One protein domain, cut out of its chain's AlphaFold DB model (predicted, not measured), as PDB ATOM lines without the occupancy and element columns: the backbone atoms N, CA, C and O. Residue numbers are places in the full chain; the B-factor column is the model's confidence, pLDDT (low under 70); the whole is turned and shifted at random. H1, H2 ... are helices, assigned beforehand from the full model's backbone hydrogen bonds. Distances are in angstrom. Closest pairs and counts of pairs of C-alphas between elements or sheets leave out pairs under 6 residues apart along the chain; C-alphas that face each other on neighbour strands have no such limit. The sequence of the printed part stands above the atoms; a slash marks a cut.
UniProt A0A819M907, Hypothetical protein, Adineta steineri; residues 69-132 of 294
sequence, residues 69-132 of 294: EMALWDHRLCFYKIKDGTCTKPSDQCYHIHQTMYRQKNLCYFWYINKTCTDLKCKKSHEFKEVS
ATOM      1  N   GLU A  69      84.791 -36.515 -40.974       45.97
ATOM      2  CA  GLU A  69      84.565 -36.420 -42.414       45.97
ATOM      3  C   GLU A  69      84.456 -34.980 -42.936       45.97
ATOM      4  O   GLU A  69      84.982 -34.662 -44.001       45.97
ATOM      5  N   MET A  70      83.840 -34.060 -42.187       47.28
ATOM      6  CA  MET A  70      83.753 -32.659 -42.635       47.28
ATOM      7  C   MET A  70      85.081 -31.906 -42.527       47.28
ATOM      8  O   MET A  70      85.283 -30.887 -43.188       47.28
ATOM      9  N   ALA A  71      86.014 -32.390 -41.705       52.03
ATOM     10  CA  ALA A  71      87.366 -31.848 -41.674       52.03
ATOM     11  C   ALA A  71      88.157 -32.184 -42.956       52.03
ATOM     12  O   ALA A  71      89.057 -31.416 -43.305       52.03
ATOM     13  N   LEU A  72      87.809 -33.260 -43.686       56.03
ATOM     14  CA  LEU A  72      88.395 -33.551 -45.007       56.03
ATOM     15  C   LEU A  72      87.984 -32.517 -46.035       56.03
ATOM     16  O   LEU A  72      88.830 -32.036 -46.779       56.03
ATOM     17  N   TRP A  73      86.688 -32.213 -46.083       53.69
ATOM     18  CA  TRP A  73      86.096 -31.412 -47.150       53.69
ATOM     19  C   TRP A  73      86.545 -29.945 -47.111       53.69
ATOM     20  O   TRP A  73      86.713 -29.292 -48.138       53.69
ATOM     21  N   ASP A  74      86.803 -29.446 -45.906       54.53
ATOM     22  CA  ASP A  74      87.370 -28.119 -45.685       54.53
ATOM     23  C   ASP A  74      88.910 -28.107 -45.695       54.53
ATOM     24  O   ASP A  74      89.535 -27.125 -45.304       54.53
ATOM     25  N   HIS A  75      89.536 -29.229 -46.061       60.72
ATOM     26  CA  HIS A  75      90.991 -29.397 -46.079       60.72
ATOM     27  C   HIS A  75      91.678 -28.995 -44.760       60.72
ATOM     28  O   HIS A  75      92.841 -28.596 -44.712       60.72
ATOM     29  N   ARG A  76      90.939 -29.122 -43.650       64.38
ATOM     30  CA  ARG A  76      91.448 -28.870 -42.300       64.38
ATOM     31  C   ARG A  76      92.280 -30.022 -41.795       64.38
ATOM     32  O   ARG A  76      92.984 -29.839 -40.810       64.38
ATOM     33  N   LEU A  77      92.196 -31.194 -42.421       74.81
ATOM     34  CA  LEU A  77      93.112 -32.273 -42.101       74.81
ATOM     35  C   LEU A  77      94.519 -31.926 -42.571       74.81
ATOM     36  O   LEU A  77      94.740 -31.311 -43.607       74.81
ATOM     37  N   CYS A  78      95.511 -32.343 -41.801       82.81
ATOM     38  CA  CYS A  78      96.879 -32.178 -42.248       82.81
ATOM     39  C   CYS A  78      97.122 -33.098 -43.449       82.81
ATOM     40  O   CYS A  78      97.108 -34.323 -43.291       82.81
ATOM     41  N   PHE A  79      97.404 -32.519 -44.622       86.50
ATOM     42  CA  PHE A  79      97.709 -33.265 -45.846       86.50
ATOM     43  C   PHE A  79      98.781 -34.342 -45.620       86.50
ATOM     44  O   PHE A  79      98.589 -35.504 -45.968       86.50
ATOM     45  N   TYR A  80      99.893 -33.981 -44.977       88.38
ATOM     46  CA  TYR A  80     100.984 -34.915 -44.682       88.38
ATOM     47  C   TYR A  80     100.557 -36.017 -43.707       88.38
ATOM     48  O   TYR A  80     101.030 -37.147 -43.782       88.38
ATOM     49  N   LYS A  81      99.613 -35.742 -42.799       87.00
ATOM     50  CA  LYS A  81      99.083 -36.770 -41.898       87.00
ATOM     51  C   LYS A  81      98.170 -37.761 -42.624       87.00
ATOM     52  O   LYS A  81      98.269 -38.962 -42.360       87.00
ATOM     53  N   ILE A  82      97.316 -37.279 -43.529       84.06
ATOM     54  CA  ILE A  82      96.374 -38.123 -44.280       84.06
ATOM     55  C   ILE A  82      97.045 -38.852 -45.442       84.06
ATOM     56  O   ILE A  82      96.719 -40.001 -45.705       84.06
ATOM     57  N   LYS A  83      98.017 -38.255 -46.129       85.31
ATOM     58  CA  LYS A  83      98.665 -38.910 -47.265       85.31
ATOM     59  C   LYS A  83      99.539 -40.069 -46.804       85.31
ATOM     60  O   LYS A  83      99.349 -41.208 -47.218       85.31
ATOM     61  N   ASP A  84     100.502 -39.784 -45.942       83.88
ATOM     62  CA  ASP A  84     101.571 -40.721 -45.598       83.88
ATOM     63  C   ASP A  84     101.876 -40.757 -44.091       83.88
ATOM     64  O   ASP A  84     102.675 -41.571 -43.638       83.88
ATOM     65  N   GLY A  85     101.174 -39.961 -43.279       83.94
ATOM     66  CA  GLY A  85     101.377 -39.916 -41.832       83.94
ATOM     67  C   GLY A  85     102.635 -39.160 -41.409       83.94
ATOM     68  O   GLY A  85     103.012 -39.274 -40.246       83.94
ATOM     69  N   THR A  86     103.251 -38.402 -42.319       85.88
ATOM     70  CA  THR A  86     104.607 -37.842 -42.195       85.88
ATOM     71  C   THR A  86     104.667 -36.444 -41.584       85.88
ATOM     72  O   THR A  86     105.748 -35.866 -41.501       85.88
ATOM     73  N   CYS A  87     103.535 -35.880 -41.146       86.88
ATOM     74  CA  CYS A  87     103.549 -34.575 -40.486       86.88
ATOM     75  C   CYS A  87     104.485 -34.605 -39.268       86.88
ATOM     76  O   CYS A  87     104.276 -35.399 -38.350       86.88
ATOM     77  N   THR A  88     105.500 -33.740 -39.281       87.25
ATOM     78  CA  THR A  88     106.541 -33.654 -38.247       87.25
ATOM     79  C   THR A  88     106.099 -32.862 -37.022       87.25
ATOM     80  O   THR A  88     106.703 -32.989 -35.961       87.25
ATOM     81  N   LYS A  89     105.037 -32.058 -37.149       85.25
ATOM     82  CA  LYS A  89     104.465 -31.323 -36.022       85.25
ATOM     83  C   LYS A  89     103.657 -32.276 -35.131       85.25
ATOM     84  O   LYS A  89     102.914 -33.107 -35.655       85.25
ATOM     85  N   PRO A  90     103.745 -32.161 -33.801       80.00
ATOM     86  CA  PRO A  90     102.767 -32.744 -32.888       80.00
ATOM     87  C   PRO A  90     101.336 -32.276 -33.210       80.00
ATOM     88  O   PRO A  90     101.142 -31.210 -33.797       80.00
ATOM     89  N   SER A  91     100.321 -33.077 -32.867       70.75
ATOM     90  CA  SER A  91      98.915 -32.787 -33.214       70.75
ATOM     91  C   SER A  91      98.382 -31.487 -32.606       70.75
ATOM     92  O   SER A  91      97.549 -30.833 -33.216       70.75
ATOM     93  N   ASP A  92      98.879 -31.112 -31.435       68.69
ATOM     94  CA  ASP A  92      98.593 -29.872 -30.704       68.69
ATOM     95  C   ASP A  92      99.330 -28.644 -31.271       68.69
ATOM     96  O   ASP A  92      98.962 -27.511 -30.976       68.69
ATOM     97  N   GLN A  93     100.343 -28.852 -32.117       73.12
ATOM     98  CA  GLN A  93     101.174 -27.792 -32.710       73.12
ATOM     99  C   GLN A  93     100.955 -27.624 -34.221       73.12
ATOM    100  O   GLN A  93     101.526 -26.734 -34.861       73.12
ATOM    101  N   CYS A  94     100.157 -28.500 -34.827       73.44
ATOM    102  CA  CYS A  94      99.795 -28.410 -36.229       73.44
ATOM    103  C   CYS A  94      98.541 -27.548 -36.384       73.44
ATOM    104  O   CYS A  94      97.528 -27.795 -35.742       73.44
ATOM    105  N   TYR A  95      98.583 -26.574 -37.297       70.94
ATOM    106  CA  TYR A  95      97.415 -25.749 -37.638       70.94
ATOM    107  C   TYR A  95      96.255 -26.578 -38.229       70.94
ATOM    108  O   TYR A  95      95.110 -26.137 -38.266       70.94
ATOM    109  N   HIS A  96      96.558 -27.798 -38.681       75.31
ATOM    110  CA  HIS A  96      95.626 -28.722 -39.306       75.31
ATOM    111  C   HIS A  96      95.413 -29.971 -38.438       75.31
ATOM    112  O   HIS A  96      96.336 -30.502 -37.822       75.31
ATOM    113  N   ILE A  97      94.190 -30.491 -38.451       76.12
ATOM    114  CA  ILE A  97      93.720 -31.613 -37.639       76.12
ATOM    115  C   ILE A  97      94.411 -32.917 -38.065       76.12
ATOM    116  O   ILE A  97      94.481 -33.275 -39.244       76.12
ATOM    117  N   HIS A  98      94.917 -33.668 -37.088       77.75
ATOM    118  CA  HIS A  98      95.628 -34.927 -37.308       77.75
ATOM    119  C   HIS A  98      94.707 -36.144 -37.205       77.75
ATOM    120  O   HIS A  98      94.754 -36.893 -36.232       77.75
ATOM    121  N   GLN A  99      93.908 -36.381 -38.245       73.94
ATOM    122  CA  GLN A  99      92.995 -37.521 -38.297       73.94
ATOM    123  C   GLN A  99      93.541 -38.653 -39.180       73.94
ATOM    124  O   GLN A  99      93.664 -38.502 -40.393       73.94
ATOM    125  N   THR A 100      93.862 -39.812 -38.601       71.94
ATOM    126  CA  THR A 100      94.460 -40.936 -39.356       71.94
ATOM    127  C   THR A 100      93.447 -41.863 -40.019       71.94
ATOM    128  O   THR A 100      93.835 -42.653 -40.875       71.94
ATOM    129  N   MET A 101      92.170 -41.767 -39.643       66.94
ATOM    130  CA  MET A 101      91.082 -42.572 -40.213       66.94
ATOM    131  C   MET A 101      90.787 -42.247 -41.689       66.94
ATOM    132  O   MET A 101      90.159 -43.045 -42.359       66.94
ATOM    133  N   TYR A 102      91.333 -41.151 -42.231       69.06
ATOM    134  CA  TYR A 102      91.157 -40.737 -43.633       69.06
ATOM    135  C   TYR A 102      92.421 -40.861 -44.468       69.06
ATOM    136  O   TYR A 102      92.710 -40.032 -45.335       69.06
ATOM    137  N   ARG A 103      93.245 -41.862 -44.161       77.38
ATOM    138  CA  ARG A 103      94.523 -42.015 -44.843       77.38
ATOM    139  C   ARG A 103      94.331 -42.322 -46.328       77.38
ATOM    140  O   ARG A 103      93.760 -43.343 -46.694       77.38
ATOM    141  N   GLN A 104      94.889 -41.476 -47.189       80.81
ATOM    142  CA  GLN A 104      94.822 -41.600 -48.641       80.81
ATOM    143  C   GLN A 104      96.171 -41.317 -49.299       80.81
ATOM    144  O   GLN A 104      96.491 -40.198 -49.699       80.81
ATOM    145  N   LYS A 105      96.953 -42.380 -49.494       84.81
ATOM    146  CA  LYS A 105      98.303 -42.301 -50.076       84.81
ATOM    147  C   LYS A 105      98.353 -41.694 -51.479       84.81
ATOM    148  O   LYS A 105      99.351 -41.070 -51.830       84.81
ATOM    149  N   ASN A 106      97.294 -41.867 -52.272       85.69
ATOM    150  CA  ASN A 106      97.242 -41.397 -53.658       85.69
ATOM    151  C   ASN A 106      96.504 -40.057 -53.830       85.69
ATOM    152  O   ASN A 106      96.071 -39.755 -54.936       85.69
ATOM    153  N   LEU A 107      96.315 -39.265 -52.770       85.50
ATOM    154  CA  LEU A 107      95.629 -37.973 -52.862       85.50
ATOM    155  C   LEU A 107      96.502 -36.918 -53.562       85.50
ATOM    156  O   LEU A 107      97.696 -36.776 -53.271       85.50
ATOM    157  N   CYS A 108      95.922 -36.169 -54.498       85.94
ATOM    158  CA  CYS A 108      96.616 -35.074 -55.169       85.94
ATOM    159  C   CYS A 108      96.761 -33.865 -54.240       85.94
ATOM    160  O   CYS A 108      95.775 -33.345 -53.731       85.94
ATOM    161  N   TYR A 109      97.993 -33.382 -54.069       85.94
ATOM    162  CA  TYR A 109      98.283 -32.207 -53.246       85.94
ATOM    163  C   TYR A 109      97.634 -30.929 -53.787       85.94
ATOM    164  O   TYR A 109      96.982 -30.210 -53.040       85.94
ATOM    165  N   PHE A 110      97.793 -30.653 -55.085       81.75
ATOM    166  CA  PHE A 110      97.300 -29.412 -55.686       81.75
ATOM    167  C   PHE A 110      95.780 -29.335 -55.662       81.75
ATOM    168  O   PHE A 110      95.228 -28.316 -55.264       81.75
ATOM    169  N   TRP A 111      95.113 -30.442 -55.987       85.19
ATOM    170  CA  TRP A 111      93.669 -30.538 -55.832       85.19
ATOM    171  C   TRP A 111      93.240 -30.371 -54.368       85.19
ATOM    172  O   TRP A 111      92.310 -29.621 -54.100       85.19
ATOM    173  N   TYR A 112      93.941 -31.000 -53.417       80.50
ATOM    174  CA  TYR A 112      93.604 -30.902 -51.995       80.50
ATOM    175  C   TYR A 112      93.738 -29.476 -51.454       80.50
ATOM    176  O   TYR A 112      92.878 -29.010 -50.729       80.50
ATOM    177  N   ILE A 113      94.800 -28.747 -51.792       73.88
ATOM    178  CA  ILE A 113      94.991 -27.393 -51.252       73.88
ATOM    179  C   ILE A 113      94.148 -26.366 -52.014       73.88
ATOM    180  O   ILE A 113      93.516 -25.511 -51.400       73.88
ATOM    181  N   ASN A 114      94.097 -26.470 -53.344       69.81
ATOM    182  CA  ASN A 114      93.570 -25.407 -54.204       69.81
ATOM    183  C   ASN A 114      92.200 -25.723 -54.815       69.81
ATOM    184  O   ASN A 114      91.689 -24.918 -55.583       69.81
ATOM    185  N   LYS A 115      91.625 -26.905 -54.555       65.88
ATOM    186  CA  LYS A 115      90.412 -27.427 -55.226       65.88
ATOM    187  C   LYS A 115      90.530 -27.556 -56.750       65.88
ATOM    188  O   LYS A 115      89.566 -27.901 -57.423       65.88
ATOM    189  N   THR A 116      91.726 -27.353 -57.295       72.88
ATOM    190  CA  THR A 116      92.021 -27.407 -58.726       72.88
ATOM    191  C   THR A 116      93.325 -28.152 -58.958       72.88
ATOM    192  O   THR A 116      94.296 -27.966 -58.223       72.88
ATOM    193  N   CYS A 117      93.380 -28.958 -60.014       81.88
ATOM    194  CA  CYS A 117      94.615 -29.558 -60.501       81.88
ATOM    195  C   CYS A 117      94.807 -29.152 -61.960       81.88
ATOM    196  O   CYS A 117      93.940 -29.413 -62.788       81.88
ATOM    197  N   THR A 118      95.929 -28.507 -62.268       81.44
ATOM    198  CA  THR A 118      96.258 -28.051 -63.627       81.44
ATOM    199  C   THR A 118      96.851 -29.158 -64.499       81.44
ATOM    200  O   THR A 118      96.948 -29.001 -65.714       81.44
ATOM    201  N   ASP A 119      97.230 -30.291 -63.904       85.94
ATOM    202  CA  ASP A 119      97.720 -31.452 -64.639       85.94
ATOM    203  C   ASP A 119      96.544 -32.287 -65.167       85.94
ATOM    204  O   ASP A 119      95.939 -33.088 -64.449       85.94
ATOM    205  N   LEU A 120      96.255 -32.123 -66.459       73.12
ATOM    206  CA  LEU A 120      95.230 -32.879 -67.187       73.12
ATOM    207  C   LEU A 120      95.507 -34.392 -67.230       73.12
ATOM    208  O   LEU A 120      94.607 -35.171 -67.535       73.12
ATOM    209  N   LYS A 121      96.737 -34.828 -66.934       87.06
ATOM    210  CA  LYS A 121      97.142 -36.239 -66.871       87.06
ATOM    211  C   LYS A 121      97.453 -36.684 -65.439       87.06
ATOM    212  O   LYS A 121      98.134 -37.698 -65.249       87.06
ATOM    213  N   CYS A 122      96.950 -35.960 -64.435       86.44
ATOM    214  CA  CYS A 122      97.181 -36.286 -63.036       86.44
ATOM    215  C   CYS A 122      96.704 -37.714 -62.727       86.44
ATOM    216  O   CYS A 122      95.520 -38.029 -62.798       86.44
ATOM    217  N   LYS A 123      97.641 -38.586 -62.341       87.88
ATOM    218  CA  LYS A 123      97.352 -39.974 -61.928       87.88
ATOM    219  C   LYS A 123      96.943 -40.096 -60.453       87.88
ATOM    220  O   LYS A 123      96.695 -41.199 -59.960       87.88
ATOM    221  N   LYS A 124      96.943 -38.976 -59.725       88.75
ATOM    222  CA  LYS A 124      96.571 -38.910 -58.309       88.75
ATOM    223  C   LYS A 124      95.072 -38.651 -58.185       88.75
ATOM    224  O   LYS A 124      94.464 -38.025 -59.041       88.75
ATOM    225  N   SER A 125      94.487 -39.145 -57.106       80.94
ATOM    226  CA  SER A 125      93.063 -39.025 -56.817       80.94
ATOM    227  C   SER A 125      92.679 -37.575 -56.505       80.94
ATOM    228  O   SER A 125      93.384 -36.886 -55.760       80.94
ATOM    229  N   HIS A 126      91.562 -37.142 -57.091       79.06
ATOM    230  CA  HIS A 126      90.900 -35.851 -56.880       79.06
ATOM    231  C   HIS A 126      89.570 -36.034 -56.132       79.06
ATOM    232  O   HIS A 126      88.606 -35.320 -56.380       79.06
ATOM    233  N   GLU A 127      89.494 -37.050 -55.274       70.38
ATOM    234  CA  GLU A 127      88.304 -37.373 -54.492       70.38
ATOM    235  C   GLU A 127      88.678 -38.167 -53.232       70.38
ATOM    236  O   GLU A 127      89.705 -38.851 -53.170       70.38
ATOM    237  N   PHE A 128      87.820 -38.106 -52.215       65.88
ATOM    238  CA  PHE A 128      87.968 -38.917 -51.010       65.88
ATOM    239  C   PHE A 128      87.221 -40.253 -51.182       65.88
ATOM    240  O   PHE A 128      86.091 -40.278 -51.649       65.88
ATOM    241  N   LYS A 129      87.855 -41.375 -50.813       55.41
ATOM    242  CA  LYS A 129      87.347 -42.753 -51.006       55.41
ATOM    243  C   LYS A 129      86.461 -43.238 -49.857       55.41
ATOM    244  O   LYS A 129      85.639 -44.118 -50.062       55.41
ATOM    245  N   GLU A 130      86.644 -42.681 -48.662       53.09
ATOM    246  CA  GLU A 130      85.877 -43.011 -47.455       53.09
ATOM    247  C   GLU A 130      85.272 -41.732 -46.893       53.09
ATOM    248  O   GLU A 130      85.742 -41.150 -45.918       53.09
ATOM    249  N   VAL A 131      84.250 -41.252 -47.585       51.41
ATOM    250  CA  VAL A 131      83.368 -40.205 -47.090       51.41
ATOM    251  C   VAL A 131      82.061 -40.901 -46.722       51.41
ATOM    252  O   VAL A 131      81.487 -41.615 -47.544       51.41
ATOM    253  N   SER A 132      81.647 -40.816 -45.455       43.53
ATOM    254  CA  SER A 132      80.511 -41.592 -44.947       43.53
ATOM    255  C   SER A 132      79.181 -41.235 -45.623       43.53
ATOM    256  O   SER A 132      79.051 -40.302 -46.415       43.53
TER     257      SER A 132
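AT A GLANCE: This is residues 69 to 132 of the 294 residues of the protein "Hypothetical protein" of Adineta steineri (UniProt A0A819M907). The model has little regular structure: it is mostly loops round two short helices near its middle, H2 and H3, with wide loops at opposite ends, round Asp 92 beyond H2 and round Leu 120 beyond H3. The printed part has 64 residues, with named helices H1, H2 and H3 in that order and no named strand. The class is all helix, but these helices hold only 15 residues. The whole is compact, with a radius of gyration of the C-alphas of 11.6 A and spans of 37 by 25 by 18 A.

IN THESE COORDINATES: H1, residues 70 to 73, begins at C-alpha 70 (83.753, -32.659, -42.635) and is 5.2 A long. H2, residues 79 to 83, is 5.9 A long. H3, residues 109 to 114, is 8.3 A long and ends at C-alpha 114 (93.570, -25.407, -54.204).

HOW THE PARTS SIT: H2 and H3 are close but not clearly touching; their closest C-alphas, of Phe 79 and Tyr 109, are 7.5 A apart. H1 is apart from both. Every O i to N i+4 pair is within hydrogen-bond range in H2 and H3; H1 is too short for one.

THE WHOLE: The C-alphas of Asp 92 and Leu 120 are farthest apart, at 36.8 A. The printed part has no cut. The link H1 to H2 is tight; H2 to H3 is long. Mean pLDDT of the printed part is 74.6, with residues 69 to 76, 92, 101 to 102, 114 to 115 and 128 to 132 under 70.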